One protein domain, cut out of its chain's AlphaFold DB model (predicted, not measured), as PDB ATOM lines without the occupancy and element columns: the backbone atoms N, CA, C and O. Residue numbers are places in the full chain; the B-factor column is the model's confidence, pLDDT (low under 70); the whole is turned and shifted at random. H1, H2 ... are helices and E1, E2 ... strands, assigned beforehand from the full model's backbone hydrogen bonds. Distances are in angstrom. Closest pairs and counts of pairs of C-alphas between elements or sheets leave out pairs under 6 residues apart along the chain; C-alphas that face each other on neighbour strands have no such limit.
ATOM      1  N   LYS A 655     195.910 155.792 186.544       87.88
ATOM      2  CA  LYS A 655     196.136 154.335 186.390       87.88
ATOM      3  C   LYS A 655     196.932 153.658 187.508       87.88
ATOM      4  O   LYS A 655     197.147 152.444 187.449       87.88
ATOM      5  N   TYR A 656     197.409 154.422 188.492       88.75
ATOM      6  CA  TYR A 656     198.295 153.918 189.543       88.75
ATOM      7  C   TYR A 656     197.539 153.651 190.843       88.75
ATOM      8  O   TYR A 656     196.943 154.565 191.408       88.75
ATOM      9  N   SER A 657     197.643 152.424 191.348       90.06
ATOM     10  CA  SER A 657     197.177 152.027 192.682       90.06
ATOM     11  C   SER A 657     198.370 151.942 193.634       90.06
ATOM     12  O   SER A 657     199.445 151.486 193.236       90.06
ATOM     13  N   ILE A 658     198.212 152.347 194.899       89.12
ATOM     14  CA  ILE A 658     199.306 152.313 195.887       89.12
ATOM     15  C   ILE A 658     199.007 151.271 196.962       89.12
ATOM     16  O   ILE A 658     197.898 151.201 197.491       89.12
ATOM     17  N   TYR A 659     200.018 150.474 197.305       89.31
ATOM     18  CA  TYR A 659     199.925 149.374 198.258       89.31
ATOM     19  C   TYR A 659     200.952 149.500 199.381       89.31
ATOM     20  O   TYR A 659     202.079 149.958 199.185       89.31
ATOM     21  N   SER A 660     200.559 149.036 200.565       86.44
ATOM     22  CA  SER A 660     201.425 148.826 201.727       86.44
ATOM     23  C   SER A 660     201.698 147.331 201.936       86.44
ATOM     24  O   SER A 660     201.105 146.475 201.280       86.44
ATOM     25  N   SER A 661     202.626 146.990 202.836       74.81
ATOM     26  CA  SER A 661     203.023 145.600 203.105       74.81
ATOM     27  C   SER A 661     201.822 144.661 203.310       74.81
ATOM     28  O   SER A 661     201.018 144.880 204.218       74.81
ATOM     29  N   GLY A 662     201.755 143.596 202.501       71.69
ATOM     30  CA  GLY A 662     200.671 142.606 202.521       71.69
ATOM     31  C   GLY A 662     199.517 142.901 201.555       71.69
ATOM     32  O   GLY A 662     198.390 142.538 201.876       71.69
ATOM     33  N   ASP A 663     199.781 143.582 200.430       78.19
ATOM     34  CA  ASP A 663     198.804 143.916 199.374       78.19
ATOM     35  C   ASP A 663     197.579 144.696 199.868       78.19
ATOM     36  O   ASP A 663     196.507 144.658 199.266       78.19
ATOM     37  N   LYS A 664     197.743 145.452 200.959       81.75
ATOM     38  CA  LYS A 664     196.705 146.344 201.478       81.75
ATOM     39  C   LYS A 664     196.754 147.676 200.748       81.75
ATOM     40  O   LYS A 664     197.807 148.319 200.750       81.75
ATOM     41  N   ASP A 665     195.614 148.093 200.202       84.19
ATOM     42  CA  ASP A 665     195.444 149.421 199.612       84.19
ATOM     43  C   ASP A 665     195.898 150.504 200.594       84.19
ATOM     44  O   ASP A 665     195.547 150.495 201.780       84.19
ATOM     45  N   TYR A 666     196.713 151.430 200.099       83.69
ATOM     46  CA  TYR A 666     197.131 152.605 200.843       83.69
ATOM     47  C   TYR A 666     196.256 153.790 200.439       83.69
ATOM     48  O   TYR A 666     196.430 154.357 199.365       83.69
ATOM     49  N   LEU A 667     195.325 154.163 201.317       78.19
ATOM     50  CA  LEU A 667     194.459 155.325 201.137       78.19
ATOM     51  C   LEU A 667     195.002 156.503 201.955       78.19
ATOM     52  O   LEU A 667     195.301 156.365 203.143       78.19
ATOM     53  N   VAL A 668     195.127 157.670 201.324       74.56
ATOM     54  CA  VAL A 668     195.572 158.901 201.995       74.56
ATOM     55  C   VAL A 668     194.422 159.470 202.837       74.56
ATOM     56  O   VAL A 668     193.327 159.691 202.328       74.56
ATOM     57  N   GLY A 669     194.679 159.713 204.126       52.94
ATOM     58  CA  GLY A 669     193.668 159.925 205.176       52.94
ATOM     59  C   GLY A 669     192.725 161.131 205.047       52.94
ATOM     60  O   GLY A 669     191.779 161.201 205.823       52.94
ATOM     61  N   ASN A 670     192.934 162.033 204.083       52.88
ATOM     62  CA  ASN A 670     192.034 163.166 203.810       52.88
ATOM     63  C   ASN A 670     191.134 162.955 202.574       52.88
ATOM     64  O   ASN A 670     190.190 163.709 202.384       52.88
ATOM     65  N   LEU A 671     191.373 161.918 201.762       54.25
ATOM     66  CA  LEU A 671     190.609 161.619 200.540       54.25
ATOM     67  C   LEU A 671     189.419 160.679 200.802       54.25
ATOM     68  O   LEU A 671     189.108 159.814 199.985       54.25
ATOM     69  N   THR A 672     188.748 160.811 201.947       44.84
ATOM     70  CA  THR A 672     187.668 159.902 202.382       44.84
ATOM     71  C   THR A 672     186.443 159.863 201.458       44.84
ATOM     72  O   THR A 672     185.598 158.989 201.630       44.84
ATOM     73  N   GLU A 673     186.355 160.746 200.457       47.81
ATOM     74  CA  GLU A 673     185.294 160.743 199.439       47.81
ATOM     75  C   GLU A 673     185.697 160.102 198.094       47.81
ATOM     76  O   GLU A 673     184.818 159.789 197.288       47.81
ATOM     77  N   LYS A 674     186.990 159.824 197.838       50.44
ATOM     78  CA  LYS A 674     187.410 159.048 196.655       50.44
ATOM     79  C   LYS A 674     187.296 157.552 196.959       50.44
ATOM     80  O   LYS A 674     188.114 156.974 197.666       50.44
ATOM     81  N   THR A 675     186.288 156.908 196.379       49.12
ATOM     82  CA  THR A 675     186.010 155.467 196.505       49.12
ATOM     83  C   THR A 675     187.003 154.552 195.772       49.12
ATOM     84  O   THR A 675     186.910 153.337 195.926       49.12
ATOM     85  N   GLU A 676     187.967 155.082 195.006       65.25
ATOM     86  CA  GLU A 676     188.915 154.281 194.214       65.25
ATOM     87  C   GLU A 676     190.389 154.632 194.508       65.25
ATOM     88  O   GLU A 676     190.782 155.798 194.455       65.25
ATOM     89  N   ASN A 677     191.216 153.608 194.780       76.94
ATOM     90  CA  ASN A 677     192.680 153.683 194.954       76.94
ATOM     91  C   ASN A 677     193.378 153.962 193.605       76.94
ATOM     92  O   ASN A 677     194.067 153.098 193.072       76.94
ATOM     93  N   LYS A 678     193.135 155.133 193.009       86.06
ATOM     94  CA  LYS A 678     193.699 155.533 191.714       86.06
ATOM     95  C   LYS A 678     194.298 156.930 191.772       86.06
ATOM     96  O   LYS A 678     193.651 157.886 192.201       86.06
ATOM     97  N   TYR A 679     195.531 157.035 191.293       88.12
ATOM     98  CA  TYR A 679     196.351 158.239 191.335       88.12
ATOM     99  C   TYR A 679     197.017 158.505 189.982       88.12
ATOM    100  O   TYR A 679     197.281 157.575 189.215       88.12
ATOM    101  N   THR A 680     197.317 159.775 189.707       90.00
ATOM    102  CA  THR A 680     198.177 160.192 188.586       90.00
ATOM    103  C   THR A 680     199.658 159.991 188.920       90.00
ATOM    104  O   THR A 680     200.031 159.859 190.086       90.00
ATOM    105  N   ALA A 681     200.540 160.036 187.915       89.25
ATOM    106  CA  ALA A 681     201.982 159.850 188.122       89.25
ATOM    107  C   ALA A 681     202.594 160.839 189.143       89.25
ATOM    108  O   ALA A 681     203.454 160.456 189.939       89.25
ATOM    109  N   ILE A 682     202.135 162.100 189.153       89.19
ATOM    110  CA  ILE A 682     202.623 163.129 190.090       89.19
ATOM    111  C   ILE A 682     202.116 162.860 191.508       89.19
ATOM    112  O   ILE A 682     202.896 162.925 192.458       89.19
ATOM    113  N   GLN A 683     200.837 162.506 191.658       89.56
ATOM    114  CA  GLN A 683     200.280 162.125 192.958       89.56
ATOM    115  C   GLN A 683     201.029 160.923 193.533       89.56
ATOM    116  O   GLN A 683     201.440 160.934 194.693       89.56
ATOM    117  N   THR A 684     201.292 159.916 192.701       89.94
ATOM    118  CA  THR A 684     202.068 158.741 193.089       89.94
ATOM    119  C   THR A 684     203.486 159.095 193.526       89.94
ATOM    120  O   THR A 684     203.964 158.570 194.535       89.94
ATOM    121  N   LEU A 685     204.159 160.006 192.818       90.00
ATOM    122  CA  LEU A 685     205.467 160.520 193.218       90.00
ATOM    123  C   LEU A 685     205.410 161.196 194.595       90.00
ATOM    124  O   LEU A 685     206.242 160.885 195.445       90.00
ATOM    125  N   MET A 686     204.421 162.058 194.843       88.06
ATOM    126  CA  MET A 686     204.281 162.764 196.123       88.06
ATOM    127  C   MET A 686     204.019 161.818 197.300       88.06
ATOM    128  O   MET A 686     204.524 162.057 198.393       88.06
ATOM    129  N   ILE A 687     203.283 160.730 197.064       88.56
ATOM    130  CA  ILE A 687     202.949 159.725 198.083       88.56
ATOM    131  C   ILE A 687     204.130 158.784 198.361       88.56
ATOM    132  O   ILE A 687     204.437 158.459 199.507       88.56
ATOM    133  N   THR A 688     204.819 158.320 197.316       89.81
ATOM    134  CA  THR A 688     205.789 157.219 197.453       89.81
ATOM    135  C   THR A 688     207.238 157.666 197.627       89.81
ATOM    136  O   THR A 688     208.010 156.931 198.245       89.81
ATOM    137  N   ALA A 689     207.634 158.857 197.161       86.69
ATOM    138  CA  ALA A 689     209.039 159.286 197.128       86.69
ATOM    139  C   ALA A 689     209.758 159.196 198.488       86.69
ATOM    140  O   ALA A 689     210.910 158.762 198.547       86.69
ATOM    141  N   SER A 690     209.077 159.551 199.579       81.50
ATOM    142  CA  SER A 690     209.627 159.556 200.941       81.50
ATOM    143  C   SER A 690     209.239 158.327 201.778       81.50
ATOM    144  O   SER A 690     209.703 158.184 202.911       81.50
ATOM    145  N   LYS A 691     208.422 157.408 201.237       87.12
ATOM    146  CA  LYS A 691     207.832 156.284 201.983       87.12
ATOM    147  C   LYS A 691     208.334 154.924 201.486       87.12
ATOM    148  O   LYS A 691     207.719 154.310 200.614       87.12
ATOM    149  N   PRO A 692     209.409 154.372 202.079       82.50
ATOM    150  CA  PRO A 692     210.072 153.163 201.579       82.50
ATOM    151  C   PRO A 692     209.227 151.880 201.661       82.50
ATOM    152  O   PRO A 692     209.609 150.865 201.086       82.50
ATOM    153  N   GLY A 693     208.099 151.895 202.379       85.06
ATOM    154  CA  GLY A 693     207.197 150.747 202.517       85.06
ATOM    155  C   GLY A 693     206.122 150.627 201.432       85.06
ATOM    156  O   GLY A 693     205.463 149.590 201.381       85.06
ATOM    157  N   LEU A 694     205.939 151.655 200.595       90.19
ATOM    158  CA  LEU A 694     204.870 151.708 199.594       90.19
ATOM    159  C   LEU A 694     205.354 151.236 198.221       90.19
ATOM    160  O   LEU A 694     206.464 151.580 197.819       90.19
ATOM    161  N   TYR A 695     204.521 150.482 197.505       90.38
ATOM    162  CA  TYR A 695     204.744 150.034 196.121       90.38
ATOM    163  C   TYR A 695     203.491 150.243 195.271       90.38
ATOM    164  O   TYR A 695     202.443 150.626 195.787       90.38
ATOM    165  N   LEU A 696     203.614 150.014 193.963       87.62
ATOM    166  CA  LEU A 696     202.582 150.351 192.986       87.62
ATOM    167  C   LEU A 696     201.994 149.123 192.304       87.62
ATOM    168  O   LEU A 696     202.715 148.173 191.983       87.62
ATOM    169  N   GLY A 697     200.695 149.205 192.033       85.31
ATOM    170  CA  GLY A 697     200.034 148.486 190.956       85.31
ATOM    171  C   GLY A 697     199.827 149.424 189.771       85.31
ATOM    172  O   GLY A 697     199.458 150.586 189.953       85.31
ATOM    173  N   ILE A 698     200.089 148.936 188.562       83.50
ATOM    174  CA  ILE A 698     199.713 149.631 187.330       83.50
ATOM    175  C   ILE A 698     198.563 148.856 186.715       83.50
ATOM    176  O   ILE A 698     198.704 147.665 186.418       83.50
ATOM    177  N   LYS A 699     197.437 149.533 186.509       72.06
ATOM    178  CA  LYS A 699     196.341 148.974 185.732       72.06
ATOM    179  C   LYS A 699     196.621 149.215 184.252       72.06
ATOM    180  O   LYS A 699     196.371 150.302 183.740       72.06
ATOM    181  N   ASP A 700     197.182 148.209 183.594       63.97
ATOM    182  CA  ASP A 700     197.357 148.191 182.146       63.97
ATOM    183  C   ASP A 700     196.367 147.164 181.585       63.97
ATOM    184  O   ASP A 700     196.566 145.957 181.728       63.97
ATOM    185  N   SER A 701     195.245 147.642 181.033       58.50
ATOM    186  CA  SER A 701     194.064 146.843 180.645       58.50
ATOM    187  C   SER A 701     193.323 146.157 181.823       58.50
ATOM    188  O   SER A 701     193.265 146.706 182.926       58.50
ATOM    189  N   ASP A 702     192.692 144.995 181.605       56.38
ATOM    190  CA  ASP A 702     191.927 144.246 182.625       56.38
ATOM    191  C   ASP A 702     192.820 143.557 183.680       56.38
ATOM    192  O   ASP A 702     192.317 142.957 184.633       56.38
ATOM    193  N   THR A 703     194.145 143.652 183.545       63.62
ATOM    194  CA  THR A 703     195.129 143.051 184.453       63.62
ATOM    195  C   THR A 703     195.930 144.109 185.204       63.62
ATOM    196  O   THR A 703     196.489 145.027 184.611       63.62
ATOM    197  N   GLU A 704     196.029 143.963 186.526       76.69
ATOM    198  CA  GLU A 704     196.875 144.819 187.361       76.69
ATOM    199  C   GLU A 704     198.249 144.173 187.573       76.69
ATOM    200  O   GLU A 704     198.354 143.066 188.104       76.69
ATOM    201  N   ILE A 705     199.310 144.879 187.183       79.81
ATOM    202  CA  ILE A 705     200.692 144.431 187.366       79.81
ATOM    203  C   ILE A 705     201.220 145.017 188.676       79.81
ATOM    204  O   ILE A 705     201.321 146.237 188.815       79.81
ATOM    205  N   LYS A 706     201.591 144.149 189.627       84.69
ATOM    206  CA  LYS A 706     202.158 144.529 190.931       84.69
ATOM    207  C   LYS A 706     203.603 144.067 191.040       84.69
ATOM    208  O   LYS A 706     203.905 142.905 190.787       84.69
ATOM    209  N   ASN A 707     204.482 144.960 191.487       82.56
ATOM    210  CA  ASN A 707     205.867 144.616 191.798       82.56
ATOM    211  C   ASN A 707     206.216 145.092 193.210       82.56
ATOM    212  O   ASN A 707     206.587 146.245 193.432       82.56
ATOM    213  N   SER A 708     206.108 144.182 194.177       83.88
ATOM    214  CA  SER A 708     206.385 144.487 195.581       83.88
ATOM    215  C   SER A 708     207.870 144.743 195.860       83.88
ATOM    216  O   SER A 708     208.187 145.237 196.935       83.88
ATOM    217  N   ASN A 709     208.789 144.486 194.922       85.19
ATOM    218  CA  ASN A 709     210.216 144.796 195.071       85.19
ATOM    219  C   ASN A 709     210.567 146.243 194.663       85.19
ATOM    220  O   ASN A 709     211.666 146.729 194.952       85.19
ATOM    221  N   VAL A 710     209.629 146.968 194.046       87.75
ATOM    222  CA  VAL A 710     209.779 148.362 193.605       87.75
ATOM    223  C   VAL A 710     209.060 149.273 194.602       87.75
ATOM    224  O   VAL A 710     207.874 149.558 194.459       87.75
ATOM    225  N   LYS A 711     209.778 149.707 195.648       90.12
ATOM    226  CA  LYS A 711     209.213 150.501 196.757       90.12
ATOM    227  C   LYS A 711     209.799 151.910 196.878       90.12
ATOM    228  O   LYS A 711     210.924 152.167 196.439       90.12
ATOM    229  N   GLY A 712     209.066 152.811 197.529       89.69
ATOM    230  CA  GLY A 712     209.521 154.164 197.862       89.69
ATOM    231  C   GLY A 712     209.883 155.000 196.631       89.69
ATOM    232  O   GLY A 712     209.145 155.033 195.653       89.69
ATOM    233  N   ALA A 713     211.068 155.615 196.621       89.25
ATOM    234  CA  ALA A 713     211.551 156.370 195.461       89.25
ATOM    235  C   ALA A 713     211.623 155.543 194.156       89.25
ATOM    236  O   ALA A 713     211.472 156.111 193.079       89.25
ATOM    237  N   LYS A 714     211.800 154.208 194.218       90.38
ATOM    238  CA  LYS A 714     211.712 153.359 193.012       90.38
ATOM    239  C   LYS A 714     210.284 153.275 192.481       90.38
ATOM    240  O   LYS A 714     210.095 153.331 191.274       90.38
ATOM    241  N   ALA A 715     209.296 153.185 193.374       89.94
ATOM    242  CA  ALA A 715     207.884 153.274 193.010       89.94
ATOM    243  C   ALA A 715     207.588 154.630 192.354       89.94
ATOM    244  O   ALA A 715     207.056 154.658 191.249       89.94
ATOM    245  N   ALA A 716     208.043 155.740 192.940       89.88
ATOM    246  CA  ALA A 716     207.898 157.058 192.320       89.88
ATOM    247  C   ALA A 716     208.476 157.092 190.889       89.88
ATOM    248  O   ALA A 716     207.787 157.494 189.955       89.88
ATOM    249  N   MET A 717     209.696 156.585 190.682       90.12
ATOM    250  CA  MET A 717     210.299 156.495 189.345       90.12
ATOM    251  C   MET A 717     209.543 155.549 188.394       90.12
ATOM    252  O   MET A 717     209.468 155.823 187.195       90.12
ATOM    253  N   TYR A 718     208.947 154.474 188.918       90.00
ATOM    254  CA  TYR A 718     208.116 153.536 188.155       90.00
ATOM    255  C   TYR A 718     206.814 154.178 187.655       90.00
ATOM    256  O   TYR A 718     206.397 153.922 186.521       90.00
ATOM    257  N   ALA A 719     206.217 155.071 188.451       89.94
ATOM    258  CA  ALA A 719     205.074 155.887 188.040       89.94
ATOM    259  C   ALA A 719     205.456 156.965 187.016       89.94
ATOM    260  O   ALA A 719     204.697 157.255 186.094       89.94
ATOM    261  N   LEU A 720     206.652 157.540 187.148       90.44
ATOM    262  CA  LEU A 720     207.149 158.548 186.217       90.44
ATOM    263  C   LEU A 720     207.542 157.983 184.840       90.44
ATOM    264  O   LEU A 720     207.611 158.755 183.885       90.44
ATOM    265  N   GLY A 721     207.783 156.669 184.725       90.19
ATOM    266  CA  GLY A 721     208.037 155.991 183.446       90.19
ATOM    267  C   GLY A 721     209.282 155.106 183.372       90.19
ATOM    268  O   GLY A 721     209.571 154.581 182.305       90.19
ATOM    269  N   THR A 722     210.043 154.936 184.457       90.12
ATOM    270  CA  THR A 722     211.198 154.016 184.482       90.12
ATOM    271  C   THR A 722     210.728 152.593 184.731       90.12
ATOM    272  O   THR A 722     210.097 152.387 185.752       90.12
ATOM    273  N   ASP A 723     211.070 151.605 183.906       89.00
ATOM    274  CA  ASP A 723     210.701 150.206 184.175       89.00
ATOM    275  C   ASP A 723     211.709 149.472 185.075       89.00
ATOM    276  O   ASP A 723     212.905 149.772 185.097       89.00
ATOM    277  N   PHE A 724     211.218 148.474 185.813       87.62
ATOM    278  CA  PHE A 724     212.010 147.604 186.685       87.62
ATOM    279  C   PHE A 724     211.632 146.139 186.454       87.62
ATOM    280  O   PHE A 724     210.471 145.829 186.194       87.62
ATOM    281  N   ASP A 725     212.602 145.238 186.588       86.94
ATOM    282  CA  ASP A 725     212.358 143.797 186.563       86.94
ATOM    283  C   ASP A 725     211.711 143.289 187.867       86.94
ATOM    284  O   ASP A 725     211.549 144.022 188.850       86.94
ATOM    285  N   GLU A 726     211.359 142.003 187.897       83.38
ATOM    286  CA  GLU A 726     210.743 141.341 189.057       83.38
ATOM    287  C   GLU A 726     211.604 141.413 190.331       83.38
ATOM    288  O   GLU A 726     211.071 141.338 191.435       83.38
ATOM    289  N   ASN A 727     212.919 141.624 190.208       85.25
ATOM    290  CA  ASN A 727     213.850 141.772 191.330       85.25
ATOM    291  C   ASN A 727     214.037 143.241 191.759       85.25
ATOM    292  O   ASN A 727     214.841 143.541 192.646       85.25
ATOM    293  N   GLY A 728     213.320 144.180 191.134       81.69
ATOM    294  CA  GLY A 728     213.424 145.612 191.401       81.69
ATOM    295  C   GLY A 728     214.709 146.246 190.859       81.69
ATOM    296  O   GLY A 728     215.136 147.298 191.365       81.69
ATOM    297  N   LYS A 729     215.355 145.618 189.867       87.00
ATOM    298  CA  LYS A 729     216.484 146.182 189.122       87.00
ATOM    299  C   LYS A 729     215.958 146.969 187.927       87.00
ATOM    300  O   LYS A 729     215.043 146.545 187.235       87.00
ATOM    301  N   GLN A 730     216.547 148.135 187.703       85.38
ATOM    302  CA  GLN A 730     216.109 149.049 186.660       85.38
ATOM    303  C   GLN A 730     216.369 148.489 185.253       85.38
ATOM    304  O   GLN A 730     217.460 147.981 184.977       85.38
ATOM    305  N   ASN A 731     215.385 148.632 184.365       83.62
ATOM    306  CA  ASN A 731     215.566 148.478 182.929       83.62
ATOM    307  C   ASN A 731     216.111 149.793 182.343       83.62
ATOM    308  O   ASN A 731     215.524 150.858 182.520       83.62
ATOM    309  N   ASN A 732     217.249 149.721 181.656       76.88
ATOM    310  CA  ASN A 732     217.972 150.899 181.168       76.88
ATOM    311  C   ASN A 732     217.765 151.170 179.669       76.88
ATOM    312  O   ASN A 732     218.496 151.978 179.107       76.88
ATOM    313  N   LEU A 733     216.838 150.466 179.011       81.25
ATOM    314  CA  LEU A 733     216.689 150.531 177.554       81.25
ATOM    315  C   LEU A 733     215.879 151.741 177.070       81.25
ATOM    316  O   LEU A 733     216.309 152.403 176.134       81.25
ATOM    317  N   ALA A 734     214.729 152.018 177.685       85.62
ATOM    318  CA  ALA A 734     213.856 153.137 177.329       85.62
ATOM    319  C   ALA A 734     212.915 153.468 178.496       85.62
ATOM    320  O   ALA A 734     212.700 152.631 179.380       85.62
ATOM    321  N   PHE A 735     212.348 154.674 178.494       90.25
ATOM    322  CA  PHE A 735     211.181 154.973 179.322       90.25
ATOM    323  C   PHE A 735     209.912 154.380 178.711       90.25
ATOM    324  O   PHE A 735     209.815 154.192 177.501       90.25
ATOM    325  N   ARG A 736     208.920 154.112 179.562       87.81
ATOM    326  CA  ARG A 736     207.607 153.615 179.147       87.81
ATOM    327  C   ARG A 736     206.889 154.636 178.264       87.81
ATOM    328  O   ARG A 736     206.912 155.836 178.559       87.81
ATOM    329  N   ASP A 737     206.188 154.150 177.247       81.88
ATOM    330  CA  ASP A 737     205.349 154.975 176.377       81.88
ATOM    331  C   ASP A 737     204.308 155.785 177.168       81.88
ATOM    332  O   ASP A 737     203.787 155.340 178.197       81.88
TER     333      ASP A 737
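This is residues 655 to 737 of the 845 residues of an uncharacterized protein of Spiroplasma diminutum CUAS-1 (UniProt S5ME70). Two short helices, H1 and H2, lie side by side over one face of a twisted three-stranded sheet, E1, E2 and E3, and a small hairpin of E4 and E5 packs beside H2 at one end of the longest axis. At the other end the long loop between E1 and H1 sticks out with residues 669 to 674. The printed part has 83 residues, with two named helices and five named strands in the order E1, H1, E2, E3, H2, E4, E5, and its class is mixed, helices and strands. The larger sheet has the order E1, E2, E3 and the smaller E4, E5, both antiparallel. The whole is compact, with a radius of gyration of the C-alphas of 12.1 A, and spans 40 by 27 by 23 A.

E1, residues 656 to 660, runs 13.6 A from C-alpha 656 at (198.295, 153.918, 189.543). H1, residues 681 to 688, is 10.4 A long. E2, residues 695 to 700, covers 15.9 A, and E3, residues 703 to 711, covers 20.1 A and bends by 71 degrees at residue 708. H2, residues 713 to 720, begins at C-alpha 713 (211.551, 156.370, 195.461) and is 10.5 A long. E4, residues 722 to 724, covers 6.8 A. E5, residues 730 to 735, covers 10.6 A and ends at C-alpha 735 (211.181, 154.973, 179.322).

In the strongly twisted sheet, only just so at up to 4.4 A off its best plane, inner strand E2 is antiparallel to E1, with N 657 and O 697 2.9 A apart, within hydrogen-bond range. E2 and E3 form a hairpin, with N 705 and O 698 3.0 A apart. H1 and H2 are on the same face, in two layers, helices over one face of a sheet, at heights over the sheet of 8.3 A and 8.2 A. Both run along the strands over E2, at 15 and 16 degrees to it on the local plane. H1 and H2 touch at a shallow tilt of 12 degrees, opposite ways, the closest C-alphas being those of Leu 685 and Ala 716, 4.3 A apart. In both helices every O i to N i+4 pair is within hydrogen-bond range. The closest C-alphas of H2 and E4 are those of Tyr 718 and Phe 724, 7.2 A apart. The hairpin E4 and E5 has N 731 and O 723 2.8 A apart. E5 is apart from E1, E2 and E3.

The C-alphas farthest apart, those of Glu 673 and Leu 733, are 39.6 A apart. The printed part has no cut. The link from E1 to H1, 20 residues, is long; within it residues 664 to 665 pair antiparallel with residues 659 to 660 of E1. The mean pLDDT of the printed part is 81.2, and residues 669 to 676 and 700 to 703 are under 70.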